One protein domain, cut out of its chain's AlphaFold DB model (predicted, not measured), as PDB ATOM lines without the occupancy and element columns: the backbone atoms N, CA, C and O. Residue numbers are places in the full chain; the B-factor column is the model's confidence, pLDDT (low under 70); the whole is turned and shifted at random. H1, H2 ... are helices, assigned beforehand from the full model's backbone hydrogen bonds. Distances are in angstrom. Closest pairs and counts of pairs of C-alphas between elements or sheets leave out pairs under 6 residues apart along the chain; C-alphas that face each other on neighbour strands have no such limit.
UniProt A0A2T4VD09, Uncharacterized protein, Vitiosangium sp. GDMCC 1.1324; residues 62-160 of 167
ATOM      1  N   ARG A  62      13.618 -41.008  43.122       71.88
ATOM      2  CA  ARG A  62      14.242 -40.535  41.880       71.88
ATOM      3  C   ARG A  62      15.103 -39.295  42.113       71.88
ATOM      4  O   ARG A  62      16.231 -39.244  41.638       71.88
ATOM      5  N   ARG A  63      14.619 -38.306  42.873       73.81
ATOM      6  CA  ARG A  63      15.421 -37.119  43.230       73.81
ATOM      7  C   ARG A  63      16.674 -37.496  44.010       73.81
ATOM      8  O   ARG A  63      17.740 -36.957  43.732       73.81
ATOM      9  N   LEU A  64      16.556 -38.439  44.940       73.81
ATOM     10  CA  LEU A  64      17.698 -38.955  45.682       73.81
ATOM     11  C   LEU A  64      18.719 -39.609  44.741       73.81
ATOM     12  O   LEU A  64      19.894 -39.266  44.804       73.81
ATOM     13  N   GLN A  65      18.274 -40.467  43.820       72.50
ATOM     14  CA  GLN A  65      19.140 -41.094  42.817       72.50
ATOM     15  C   GLN A  65      19.876 -40.054  41.954       72.50
ATOM     16  O   GLN A  65      21.066 -40.200  41.687       72.50
ATOM     17  N   LEU A  66      19.202 -38.968  41.570       73.69
ATOM     18  CA  LEU A  66      19.827 -37.879  40.815       73.69
ATOM     19  C   LEU A  66      20.903 -37.158  41.620       73.69
ATOM     20  O   LEU A  66      21.973 -36.887  41.087       73.69
ATOM     21  N   ILE A  67      20.658 -36.892  42.902       71.62
ATOM     22  CA  ILE A  67      21.651 -36.269  43.786       71.62
ATOM     23  C   ILE A  67      22.884 -37.173  43.933       71.62
ATOM     24  O   ILE A  67      24.009 -36.675  43.879       71.62
ATOM     25  N   LEU A  68      22.685 -38.492  44.060       70.94
ATOM     26  CA  LEU A  68      23.781 -39.467  44.119       70.94
ATOM     27  C   LEU A  68      24.637 -39.438  42.841       70.94
ATOM     28  O   LEU A  68      25.863 -39.475  42.925       70.94
ATOM     29  N   LEU A  69      24.003 -39.324  41.669       70.94
ATOM     30  CA  LEU A  69      24.697 -39.261  40.378       70.94
ATOM     31  C   LEU A  69      25.379 -37.910  40.124       70.94
ATOM     32  O   LEU A  69      26.481 -37.876  39.583       70.94
ATOM     33  N   GLN A  70      24.752 -36.801  40.519       70.25
ATOM     34  CA  GLN A  70      25.280 -35.447  40.313       70.25
ATOM     35  C   GLN A  70      26.436 -35.115  41.261       70.25
ATOM     36  O   GLN A  70      27.339 -34.352  40.905       70.25
ATOM     37  N   HIS A  71      26.419 -35.676  42.472       70.38
ATOM     38  CA  HIS A  71      27.371 -35.342  43.529       70.38
ATOM     39  C   HIS A  71      27.968 -36.590  44.199       70.38
ATOM     40  O   HIS A  71      27.863 -36.736  45.419       70.38
ATOM     41  N   PRO A  72      28.661 -37.464  43.448       69.31
ATOM     42  CA  PRO A  72      29.103 -38.771  43.940       69.31
ATOM     43  C   PRO A  72      30.020 -38.675  45.169       69.31
ATOM     44  O   PRO A  72      29.804 -39.364  46.161       69.31
ATOM     45  N   LEU A  73      30.989 -37.751  45.174       69.94
ATOM     46  CA  LEU A  73      31.895 -37.560  46.317       69.94
ATOM     47  C   LEU A  73      31.184 -37.018  47.568       69.94
ATOM     48  O   LEU A  73      31.538 -37.379  48.688       69.94
ATOM     49  N   ALA A  74      30.189 -36.144  47.393       71.94
ATOM     50  CA  ALA A  74      29.424 -35.596  48.512       71.94
ATOM     51  C   ALA A  74      28.445 -36.634  49.078       71.94
ATOM     52  O   ALA A  74      28.297 -36.753  50.290       71.94
ATOM     53  N   ALA A  75      27.820 -37.423  48.203       73.94
ATOM     54  CA  ALA A  75      26.979 -38.545  48.587       73.94
ATOM     55  C   ALA A  75      27.765 -39.598  49.377       73.94
ATOM     56  O   ALA A  75      27.332 -40.028  50.443       73.94
ATOM     57  N   GLN A  76      28.950 -39.953  48.885       77.12
ATOM     58  CA  GLN A  76      29.864 -40.882  49.535       77.12
ATOM     59  C   GLN A  76      30.325 -40.388  50.910       77.12
ATOM     60  O   GLN A  76      30.296 -41.144  51.878       77.12
ATOM     61  N   SER A  77      30.715 -39.114  51.033       72.56
ATOM     62  CA  SER A  77      31.139 -38.561  52.324       72.56
ATOM     63  C   SER A  77      29.989 -38.486  53.330       72.56
ATOM     64  O   SER A  77      30.172 -38.842  54.496       72.56
ATOM     65  N   ALA A  78      28.789 -38.104  52.883       76.50
ATOM     66  CA  ALA A  78      27.587 -38.114  53.710       76.50
ATOM     67  C   ALA A  78      27.230 -39.535  54.171       76.50
ATOM     68  O   ALA A  78      26.938 -39.743  55.348       76.50
ATOM     69  N   PHE A  79      27.307 -40.522  53.273       77.94
ATOM     70  CA  PHE A  79      27.072 -41.926  53.599       77.94
ATOM     71  C   PHE A  79      28.056 -42.436  54.658       77.94
ATOM     72  O   PHE A  79      27.627 -42.920  55.705       77.94
ATOM     73  N   SER A  80      29.365 -42.260  54.446       78.00
ATOM     74  CA  SER A  80      30.382 -42.689  55.413       78.00
ATOM     75  C   SER A  80      30.213 -42.000  56.774       78.00
ATOM     76  O   SER A  80      30.366 -42.647  57.812       78.00
ATOM     77  N   ALA A  81      29.836 -40.716  56.801       77.12
ATOM     78  CA  ALA A  81      29.552 -39.999  58.044       77.12
ATOM     79  C   ALA A  81      28.333 -40.572  58.789       77.12
ATOM     80  O   ALA A  81      28.402 -40.788  59.999       77.12
ATOM     81  N   LEU A  82      27.241 -40.872  58.077       80.75
ATOM     82  CA  LEU A  82      26.041 -41.485  58.658       80.75
ATOM     83  C   LEU A  82      26.324 -42.885  59.215       80.75
ATOM     84  O   LEU A  82      25.845 -43.226  60.297       80.75
ATOM     85  N   VAL A  83      27.130 -43.686  58.516       84.75
ATOM     86  CA  VAL A  83      27.550 -45.009  58.997       84.75
ATOM     87  C   VAL A  83      28.408 -44.889  60.257       84.75
ATOM     88  O   VAL A  83      28.168 -45.601  61.236       84.75
ATOM     89  N   ALA A  84      29.380 -43.972  60.266       80.75
ATOM     90  CA  ALA A  84      30.215 -43.721  61.436       80.75
ATOM     91  C   ALA A  84      29.374 -43.288  62.646       80.75
ATOM     92  O   ALA A  84      29.571 -43.802  63.748       80.75
ATOM     93  N   GLU A  85      28.396 -42.405  62.442       83.75
ATOM     94  CA  GLU A  85      27.491 -41.973  63.505       83.75
ATOM     95  C   GLU A  85      26.594 -43.117  63.993       83.75
ATOM     96  O   GLU A  85      26.489 -43.341  65.195       83.75
ATOM     97  N   GLY A  86      26.035 -43.931  63.091       87.62
ATOM     98  CA  GLY A  86      25.260 -45.118  63.465       87.62
ATOM     99  C   GLY A  86      26.072 -46.118  64.299       87.62
ATOM    100  O   GLY A  86      25.578 -46.657  65.295       87.62
ATOM    101  N   ARG A  87      27.352 -46.316  63.954       88.19
ATOM    102  CA  ARG A  87      28.293 -47.132  64.740       88.19
ATOM    103  C   ARG A  87      28.586 -46.529  66.111       88.19
ATOM    104  O   ARG A  87      28.796 -47.281  67.053       88.19
ATOM    105  N   ARG A  88      28.601 -45.205  66.259       86.69
ATOM    106  CA  ARG A  88      28.738 -44.562  67.576       86.69
ATOM    107  C   ARG A  88      27.454 -44.703  68.380       86.69
ATOM    108  O   ARG A  88      27.509 -45.121  69.536       86.69
ATOM    109  N   PHE A  89      26.306 -44.446  67.761       89.50
ATOM    110  CA  PHE A  89      25.000 -44.509  68.408       89.50
ATOM    111  C   PHE A  89      24.722 -45.893  68.997       89.50
ATOM    112  O   PHE A  89      24.278 -45.992  70.137       89.50
ATOM    113  N   VAL A  90      25.077 -46.970  68.291       93.88
ATOM    114  CA  VAL A  90      24.862 -48.344  68.774       93.88
ATOM    115  C   VAL A  90      25.620 -48.694  70.059       93.88
ATOM    116  O   VAL A  90      25.265 -49.655  70.736       93.88
ATOM    117  N   THR A  91      26.672 -47.942  70.395       94.31
ATOM    118  CA  THR A  91      27.419 -48.140  71.649       94.31
ATOM    119  C   THR A  91      26.689 -47.556  72.860       94.31
ATOM    120  O   THR A  91      27.044 -47.859  73.997       94.31
ATOM    121  N   THR A  92      25.651 -46.745  72.632       95.56
ATOM    122  CA  THR A  92      24.781 -46.218  73.687       95.56
ATOM    123  C   THR A  92      23.711 -47.247  74.081       95.56
ATOM    124  O   THR A  92      23.315 -48.065  73.245       95.56
ATOM    125  N   PRO A  93      23.183 -47.213  75.322       94.31
ATOM    126  CA  PRO A  93      22.095 -48.105  75.736       94.31
ATOM    127  C   PRO A  93      20.845 -47.973  74.857       94.31
ATOM    128  O   PRO A  93      20.215 -48.970  74.513       94.31
ATOM    129  N   GLU A  94      20.521 -46.742  74.456       90.94
ATOM    130  CA  GLU A  94      19.422 -46.456  73.542       90.94
ATOM    131  C   GLU A  94      19.687 -47.073  72.163       90.94
ATOM    132  O   GLU A  94      18.894 -47.883  71.683       90.94
ATOM    133  N   GLY A  95      20.831 -46.780  71.543       89.94
ATOM    134  CA  GLY A  95      21.162 -47.321  70.226       89.94
ATOM    135  C   GLY A  95      21.299 -48.845  70.196       89.94
ATOM    136  O   GLY A  95      20.960 -49.468  69.187       89.94
ATOM    137  N   ALA A  96      21.719 -49.474  71.296       92.00
ATOM    138  CA  ALA A  96      21.713 -50.927  71.435       92.00
ATOM    139  C   ALA A  96      20.284 -51.500  71.398       92.00
ATOM    140  O   ALA A  96      20.044 -52.494  70.707       92.00
ATOM    141  N   ALA A  97      19.328 -50.851  72.073       89.38
ATOM    142  CA  ALA A  97      17.916 -51.228  72.023       89.38
ATOM    143  C   ALA A  97      17.335 -51.061  70.609       89.38
ATOM    144  O   ALA A  97      16.668 -51.969  70.106       89.38
ATOM    145  N   TRP A  98      17.660 -49.959  69.922       89.69
ATOM    146  CA  TRP A  98      17.268 -49.747  68.525       89.69
ATOM    147  C   TRP A  98      17.856 -50.806  67.590       89.69
ATOM    148  O   TRP A  98      17.124 -51.377  66.786       89.69
ATOM    149  N   LYS A  99      19.149 -51.138  67.703       88.06
ATOM    150  CA  LYS A  99      19.749 -52.210  66.889       88.06
ATOM    151  C   LYS A  99      19.071 -53.551  67.135       88.06
ATOM    152  O   LYS A  99      18.803 -54.262  66.168       88.06
ATOM    153  N   ALA A 100      18.787 -53.897  68.389       90.00
ATOM    154  CA  ALA A 100      18.084 -55.132  68.711       90.00
ATOM    155  C   ALA A 100      16.700 -55.167  68.041       90.00
ATOM    156  O   ALA A 100      16.397 -56.123  67.326       90.00
ATOM    157  N   ALA A 101      15.917 -54.091  68.169       87.00
ATOM    158  CA  ALA A 101      14.590 -53.977  67.562       87.00
ATOM    159  C   ALA A 101      14.623 -54.015  66.022       87.00
ATOM    160  O   ALA A 101      13.806 -54.681  65.389       87.00
ATOM    161  N   LEU A 102      15.584 -53.324  65.406       85.62
ATOM    162  CA  LEU A 102      15.685 -53.194  63.952       85.62
ATOM    163  C   LEU A 102      16.307 -54.422  63.276       85.62
ATOM    164  O   LEU A 102      15.990 -54.697  62.121       85.62
ATOM    165  N   SER A 103      17.157 -55.181  63.973       85.81
ATOM    166  CA  SER A 103      17.853 -56.345  63.401       85.81
ATOM    167  C   SER A 103      16.915 -57.457  62.916       85.81
ATOM    168  O   SER A 103      17.240 -58.149  61.954       85.81
ATOM    169  N   GLY A 104      15.742 -57.595  63.541       82.56
ATOM    170  CA  GLY A 104      14.698 -58.540  63.137       82.56
ATOM    171  C   GLY A 104      13.616 -57.939  62.237       82.56
ATOM    172  O   GLY A 104      12.643 -58.620  61.929       82.56
ATOM    173  N   SER A 105      13.737 -56.668  61.843       85.69
ATOM    174  CA  SER A 105      12.672 -55.962  61.131       85.69
ATOM    175  C   SER A 105      12.685 -56.248  59.629       85.69
ATOM    176  O   SER A 105      13.629 -55.918  58.907       85.69
ATOM    177  N   GLU A 106      11.567 -56.781  59.141       80.12
ATOM    178  CA  GLU A 106      11.255 -56.937  57.716       80.12
ATOM    179  C   GLU A 106      11.378 -55.614  56.950       80.12
ATOM    180  O   GLU A 106      11.921 -55.572  55.848       80.12
ATOM    181  N   LEU A 107      10.942 -54.512  57.565       76.75
ATOM    182  CA  LEU A 107      11.006 -53.182  56.964       76.75
ATOM    183  C   LEU A 107      12.455 -52.746  56.723       76.75
ATOM    184  O   LEU A 107      12.770 -52.215  55.663       76.75
ATOM    185  N   VAL A 108      13.349 -53.014  57.676       77.06
ATOM    186  CA  VAL A 108      14.781 -52.703  57.546       77.06
ATOM    187  C   VAL A 108      15.423 -53.574  56.473       77.06
ATOM    188  O   VAL A 108      16.231 -53.087  55.681       77.06
ATOM    189  N   ARG A 109      15.033 -54.851  56.391       75.50
ATOM    190  CA  ARG A 109      15.513 -55.750  55.338       75.50
ATOM    191  C   ARG A 109      15.079 -55.280  53.949       75.50
ATOM    192  O   ARG A 109      15.916 -55.209  53.051       75.50
ATOM    193  N   ASN A 110      13.806 -54.924  53.788       74.88
ATOM    194  CA  ASN A 110      13.256 -54.427  52.526       74.88
ATOM    195  C   ASN A 110      13.859 -53.064  52.160       74.88
ATOM    196  O   ASN A 110      14.248 -52.847  51.015       74.88
ATOM    197  N   GLY A 111      14.039 -52.181  53.146       71.56
ATOM    198  CA  GLY A 111      14.727 -50.904  52.978       71.56
ATOM    199  C   GLY A 111      16.171 -51.073  52.507       71.56
ATOM    200  O   GLY A 111      16.599 -50.365  51.602       71.56
ATOM    201  N   ARG A 112      16.910 -52.062  53.032       74.56
ATOM    202  CA  ARG A 112      18.274 -52.376  52.573       74.56
ATOM    203  C   ARG A 112      18.306 -52.832  51.114       74.56
ATOM    204  O   ARG A 112      19.209 -52.443  50.381       74.56
ATOM    205  N   GLN A 113      17.347 -53.658  50.697       70.88
ATOM    206  CA  GLN A 113      17.248 -54.116  49.306       70.88
ATOM    207  C   GLN A 113      16.932 -52.954  48.362       70.88
ATOM    208  O   GLN A 113      17.586 -52.802  47.334       70.88
ATOM    209  N   LEU A 114      15.985 -52.096  48.749       70.31
ATOM    210  CA  LEU A 114      15.645 -50.894  47.993       70.31
ATOM    211  C   LEU A 114      16.834 -49.926  47.911       70.31
ATOM    212  O   LEU A 114      17.118 -49.392  46.846       70.31
ATOM    213  N   TRP A 115      17.565 -49.744  49.012       68.69
ATOM    214  CA  TRP A 115      18.775 -48.927  49.046       68.69
ATOM    215  C   TRP A 115      19.861 -49.462  48.109       68.69
ATOM    216  O   TRP A 115      20.431 -48.692  47.346       68.69
ATOM    217  N   ALA A 116      20.110 -50.775  48.113       67.62
ATOM    218  CA  ALA A 116      21.071 -51.401  47.207       67.62
ATOM    219  C   ALA A 116      20.686 -51.203  45.731       67.62
ATOM    220  O   ALA A 116      21.547 -50.901  44.906       67.62
ATOM    221  N   ALA A 117      19.391 -51.311  45.414       65.25
ATOM    222  CA  ALA A 117      18.873 -51.071  44.070       65.25
ATOM    223  C   ALA A 117      18.999 -49.597  43.639       65.25
ATOM    224  O   ALA A 117      19.373 -49.318  42.504       65.25
ATOM    225  N   LEU A 118      18.725 -48.647  44.540       65.38
ATOM    226  CA  LEU A 118      18.762 -47.208  44.247       65.38
ATOM    227  C   LEU A 118      20.176 -46.636  44.183       65.38
ATOM    228  O   LEU A 118      20.465 -45.791  43.340       65.38
ATOM    229  N   ALA A 119      21.049 -47.081  45.083       61.38
ATOM    230  CA  ALA A 119      22.434 -46.650  45.114       61.38
ATOM    231  C   ALA A 119      23.276 -47.353  44.042       61.38
ATOM    232  O   ALA A 119      24.443 -47.011  43.919       61.38
ATOM    233  N   LEU A 120      22.731 -48.333  43.298       57.78
ATOM    234  CA  LEU A 120      23.462 -49.151  42.314       57.78
ATOM    235  C   LEU A 120      24.770 -49.738  42.882       57.78
ATOM    236  O   LEU A 120      25.735 -49.961  42.157       57.78
ATOM    237  N   ASN A 121      24.814 -49.947  44.202       59.38
ATOM    238  CA  ASN A 121      26.017 -50.334  44.936       59.38
ATOM    239  C   ASN A 121      27.227 -49.372  44.763       59.38
ATOM    240  O   ASN A 121      28.359 -49.789  44.972       59.38
ATOM    241  N   LEU A 122      27.007 -48.095  44.400       60.66
ATOM    242  CA  LEU A 122      28.058 -47.068  44.217       60.66
ATOM    243  C   LEU A 122      28.714 -46.619  45.529       60.66
ATOM    244  O   LEU A 122      29.807 -46.052  45.506       60.66
ATOM    245  N   LEU A 123      28.003 -46.764  46.648       64.62
ATOM    246  CA  LEU A 123      28.422 -46.218  47.933       64.62
ATOM    247  C   LEU A 123      29.133 -47.291  48.750       64.62
ATOM    248  O   LEU A 123      28.521 -48.279  49.152       64.62
ATOM    249  N   GLU A 124      30.410 -47.057  49.019       65.44
ATOM    250  CA  GLU A 124      31.246 -47.951  49.816       65.44
ATOM    251  C   GLU A 124      31.287 -47.501  51.276       65.44
ATOM    252  O   GLU A 124      31.134 -46.324  51.591       65.44
ATOM    253  N   GLU A 125      31.492 -48.422  52.213       57.81
ATOM    254  CA  GLU A 125      31.607 -48.036  53.626       57.81
ATOM    255  C   GLU A 125      32.902 -47.245  53.887       57.81
ATOM    256  O   GLU A 125      32.904 -46.265  54.638       57.81
ATOM    257  N   ASP A 126      33.986 -47.624  53.209       55.72
ATOM    258  CA  ASP A 126      35.280 -46.963  53.305       55.72
ATOM    259  C   ASP A 126      35.471 -45.951  52.165       55.72
ATOM    260  O   ASP A 126      35.748 -46.305  51.017       55.72
ATOM    261  N   ALA A 127      35.384 -44.663  52.507       52.62
ATOM    262  CA  ALA A 127      35.603 -43.562  51.573       52.62
ATOM    263  C   ALA A 127      37.012 -43.562  50.941       52.62
ATOM    264  O   ALA A 127      37.197 -42.952  49.889       52.62
ATOM    265  N   SER A 128      37.998 -44.236  51.547       53.19
ATOM    266  CA  SER A 128      39.352 -44.387  50.993       53.19
ATOM    267  C   SER A 128      39.466 -45.501  49.943       53.19
ATOM    268  O   SER A 128      40.436 -45.531  49.189       53.19
ATOM    269  N   THR A 129      38.453 -46.372  49.850       52.09
ATOM    270  CA  THR A 129      38.367 -47.481  48.881       52.09
ATOM    271  C   THR A 129      37.526 -47.111  47.654       52.09
ATOM    272  O   THR A 129      37.334 -47.914  46.747       52.09
ATOM    273  N   VAL A 130      37.038 -45.870  47.585       52.28
ATOM    274  CA  VAL A 130      36.254 -45.363  46.456       52.28
ATOM    275  C   VAL A 130      37.186 -45.133  45.274       52.28
ATOM    276  O   VAL A 130      37.723 -44.047  45.056       52.28
ATOM    277  N   VAL A 131      37.409 -46.196  44.507       51.50
ATOM    278  CA  VAL A 131      38.130 -46.109  43.245       51.50
ATOM    279  C   VAL A 131      37.134 -45.634  42.181       51.50
ATOM    280  O   VAL A 131      36.044 -46.201  42.069       51.50
ATOM    281  N   PRO A 132      37.480 -44.632  41.350       53.94
ATOM    282  CA  PRO A 132      36.647 -44.212  40.219       53.94
ATOM    283  C   PRO A 132      36.225 -45.369  39.293       53.94
ATOM    284  O   PRO A 132      35.208 -45.278  38.613       53.94
ATOM    285  N   SER A 133      36.977 -46.476  39.288       53.09
ATOM    286  CA  SER A 133      36.668 -47.694  38.537       53.09
ATOM    287  C   SER A 133      35.428 -48.437  39.029       53.09
ATOM    288  O   SER A 133      34.710 -48.973  38.197       53.09
ATOM    289  N   THR A 134      35.119 -48.434  40.329       54.59
ATOM    290  CA  THR A 134      33.913 -49.098  40.862       54.59
ATOM    291  C   THR A 134      32.645 -48.391  40.378       54.59
ATOM    292  O   THR A 134      31.650 -49.022  40.034       54.59
ATOM    293  N   TYR A 135      32.712 -47.061  40.253       55.09
ATOM    294  CA  TYR A 135      31.657 -46.254  39.640       55.09
ATOM    295  C   TYR A 135      31.504 -46.576  38.150       55.09
ATOM    296  O   TYR A 135      30.381 -46.687  37.662       55.09
ATOM    297  N   LEU A 136      32.619 -46.757  37.434       56.25
ATOM    298  CA  LEU A 136      32.600 -47.172  36.032       56.25
ATOM    299  C   LEU A 136      32.016 -48.575  35.869       56.25
ATOM    300  O   LEU A 136      31.176 -48.752  35.000       56.25
ATOM    301  N   GLU A 137      32.392 -49.548  36.698       57.41
ATOM    302  CA  GLU A 137      31.826 -50.902  36.657       57.41
ATOM    303  C   GLU A 137      30.323 -50.898  36.920       57.41
ATOM    304  O   GLU A 137      29.580 -51.520  36.167       57.41
ATOM    305  N   ALA A 138      29.850 -50.149  37.918       57.41
ATOM    306  CA  ALA A 138      28.422 -50.043  38.198       57.41
ATOM    307  C   ALA A 138      27.649 -49.380  37.042       57.41
ATOM    308  O   ALA A 138      26.564 -49.832  36.674       57.41
ATOM    309  N   ILE A 139      28.230 -48.351  36.415       58.56
ATOM    310  CA  ILE A 139      27.680 -47.707  35.216       58.56
ATOM    311  C   ILE A 139      27.694 -48.660  34.016       58.56
ATOM    312  O   ILE A 139      26.691 -48.758  33.315       58.56
ATOM    313  N   PHE A 140      28.790 -49.384  33.775       58.06
ATOM    314  CA  PHE A 140      28.900 -50.359  32.690       58.06
ATOM    315  C   PHE A 140      27.923 -51.512  32.884       58.06
ATOM    316  O   PHE A 140      27.286 -51.929  31.922       58.06
ATOM    317  N   GLN A 141      27.749 -51.986  34.112       55.91
ATOM    318  CA  GLN A 141      26.794 -53.031  34.452       55.91
ATOM    319  C   GLN A 141      25.351 -52.562  34.236       55.91
ATOM    320  O   GLN A 141      24.551 -53.294  33.659       55.91
ATOM    321  N   ALA A 142      25.023 -51.333  34.643       53.97
ATOM    322  CA  ALA A 142      23.709 -50.740  34.407       53.97
ATOM    323  C   ALA A 142      23.452 -50.458  32.915       53.97
ATOM    324  O   ALA A 142      22.348 -50.676  32.424       53.97
ATOM    325  N   ALA A 143      24.466 -50.014  32.169       56.19
ATOM    326  CA  ALA A 143      24.373 -49.780  30.728       56.19
ATOM    327  C   ALA A 143      24.271 -51.087  29.926       56.19
ATOM    328  O   ALA A 143      23.662 -51.112  28.859       56.19
ATOM    329  N   SER A 144      24.843 -52.166  30.461       53.62
ATOM    330  CA  SER A 144      24.796 -53.517  29.896       53.62
ATOM    331  C   SER A 144      23.579 -54.307  30.386       53.62
ATOM    332  O   SER A 144      23.502 -55.517  30.166       53.62
ATOM    333  N   SER A 145      22.634 -53.659  31.081       55.88
ATOM    334  CA  SER A 145      21.431 -54.335  31.549       55.88
ATOM    335  C   SER A 145      20.499 -54.653  30.367       55.88
ATOM    336  O   SER A 145      20.361 -53.844  29.440       55.88
ATOM    337  N   PRO A 146      19.808 -55.806  30.392       53.62
ATOM    338  CA  PRO A 146      18.841 -56.169  29.358       53.62
ATOM    339  C   PRO A 146      17.714 -55.137  29.205       53.62
ATOM    340  O   PRO A 146      17.196 -54.949  28.103       53.62
ATOM    341  N   GLU A 147      17.338 -54.447  30.290       50.12
ATOM    342  CA  GLU A 147      16.328 -53.387  30.248       50.12
ATOM    343  C   GLU A 147      16.827 -52.143  29.504       50.12
ATOM    344  O   GLU A 147      16.071 -51.548  28.735       50.12
ATOM    345  N   MET A 148      18.100 -51.771  29.681       47.38
ATOM    346  CA  MET A 148      18.714 -50.667  28.943       47.38
ATOM    347  C   MET A 148      18.814 -50.992  27.449       47.38
ATOM    348  O   MET A 148      18.475 -50.161  26.606       47.38
ATOM    349  N   GLU A 149      19.196 -52.222  27.098       59.22
ATOM    350  CA  GLU A 149      19.191 -52.662  25.701       59.22
ATOM    351  C   GLU A 149      17.791 -52.633  25.077       59.22
ATOM    352  O   GLU A 149      17.642 -52.264  23.908       59.22
ATOM    353  N   ALA A 150      16.764 -53.032  25.833       61.72
ATOM    354  CA  ALA A 150      15.377 -52.984  25.383       61.72
ATOM    355  C   ALA A 150      14.904 -51.537  25.177       61.72
ATOM    356  O   ALA A 150      14.256 -51.241  24.172       61.72
ATOM    357  N   LEU A 151      15.283 -50.623  26.074       54.59
ATOM    358  CA  LEU A 151      14.976 -49.198  25.969       54.59
ATOM    359  C   LEU A 151      15.666 -48.550  24.759       54.59
ATOM    360  O   LEU A 151      15.023 -47.836  23.994       54.59
ATOM    361  N   VAL A 152      16.955 -48.831  24.540       65.25
ATOM    362  CA  VAL A 152      17.711 -48.325  23.380       65.25
ATOM    363  C   VAL A 152      17.147 -48.872  22.070       65.25
ATOM    364  O   VAL A 152      17.025 -48.121  21.101       65.25
ATOM    365  N   ARG A 153      16.770 -50.158  22.028       68.19
ATOM    366  CA  ARG A 153      16.068 -50.741  20.873       68.19
ATOM    367  C   ARG A 153      14.753 -50.021  20.612       68.19
ATOM    368  O   ARG A 153      14.533 -49.571  19.497       68.19
ATOM    369  N   HIS A 154      13.946 -49.814  21.647       63.12
ATOM    370  CA  HIS A 154      12.671 -49.120  21.516       63.12
ATOM    371  C   HIS A 154      12.833 -47.682  20.999       63.12
ATOM    372  O   HIS A 154      12.124 -47.277  20.084       63.12
ATOM    373  N   LEU A 155      13.800 -46.919  21.519       64.00
ATOM    374  CA  LEU A 155      14.083 -45.560  21.046       64.00
ATOM    375  C   LEU A 155      14.577 -45.535  19.593       64.00
ATOM    376  O   LEU A 155      14.197 -44.648  18.830       64.00
ATOM    377  N   ARG A 156      15.392 -46.516  19.191       67.25
ATOM    378  CA  ARG A 156      15.853 -46.661  17.804       67.25
ATOM    379  C   ARG A 156      14.703 -47.007  16.864       67.25
ATOM    380  O   ARG A 156      14.616 -46.424  15.788       67.25
ATOM    381  N   ASP A 157      13.816 -47.904  17.274       68.00
ATOM    382  CA  ASP A 157      12.652 -48.308  16.486       68.00
ATOM    383  C   ASP A 157      11.658 -47.148  16.334       68.00
ATOM    384  O   ASP A 157      11.125 -46.931  15.250       68.00
ATOM    385  N   VAL A 158      11.482 -46.330  17.378       67.69
ATOM    386  CA  VAL A 158      10.674 -45.099  17.323       67.69
ATOM    387  C   VAL A 158      11.280 -44.060  16.374       67.69
ATOM    388  O   VAL A 158      10.539 -43.399  15.655       67.69
ATOM    389  N   GLN A 159      12.610 -43.924  16.318       55.38
ATOM    390  CA  GLN A 159      13.271 -42.999  15.383       55.38
ATOM    391  C   GLN A 159      13.362 -43.524  13.945       55.38
ATOM    392  O   GLN A 159      13.416 -42.731  13.010       55.38
ATOM    393  N   THR A 160      13.370 -44.843  13.758       58.84
ATOM    394  CA  THR A 160      13.380 -45.478  12.426       58.84
ATOM    395  C   THR A 160      11.954 -45.652  11.875       58.84
ATOM    396  O   THR A 160      11.773 -45.971  10.703       58.84
TER     397      THR A 160
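Overview. This is residues 62 to 160 of the 167 residues of an uncharacterized protein of Vitiosangium sp. GDMCC 1.1324 (UniProt A0A2T4VD09). H2, the longest helix, makes one side of an open frame of four helices: H1 meets it near one end, H3 turns at the other, and H4 comes back until its end is near H1, with H2 and H4 apart. A long link then leads to H5, and residues 143 to 160, with H6, stick out as a free arm. The 99 printed residues hold six named helices, H1 to H6 in chain order, and no named strand; the class is all helix. The whole is loose, with a radius of gyration of the C-alphas of 17.8 A and spans of 64 by 31 by 20 A.

Along the chain. Find C-alpha 72 at (29.103, -38.771, 43.940); from there H2, residues 72 to 89, runs 25.5 A. Before it lies H1, residues 62 to 70, and after it H3, residues 93 to 103. Next come H4, residues 106 to 118, 18.2 A long, and H5, residues 132 to 143. H6, residues 146 to 160, runs 20.8 A to C-alpha 160 at (13.380, -45.478, 12.426).

Arrangement. Start at H2: it is close to but not clearly touching H3, where the C-alphas of Phe 89 and Gly 95 are closest, 5.1 A apart, at a steep tilt of 64 degrees. H3 and H4 are about perpendicular, at 78 degrees. Look at Gln 65 and Leu 118: their C-alphas, 6.3 A apart, are the closest of H1 and H4. H4 and H5 are apart. In the six helices each O i to N i+4 pair is within hydrogen-bond range.

Size, cuts and confidence. The C-alphas of Pro 93 and Thr 160 are farthest apart, 64.0 A. The printed part has no cut; the link from H4 to H5 is long. Residues 72 to 73 and 115 to 160 have pLDDT under 70.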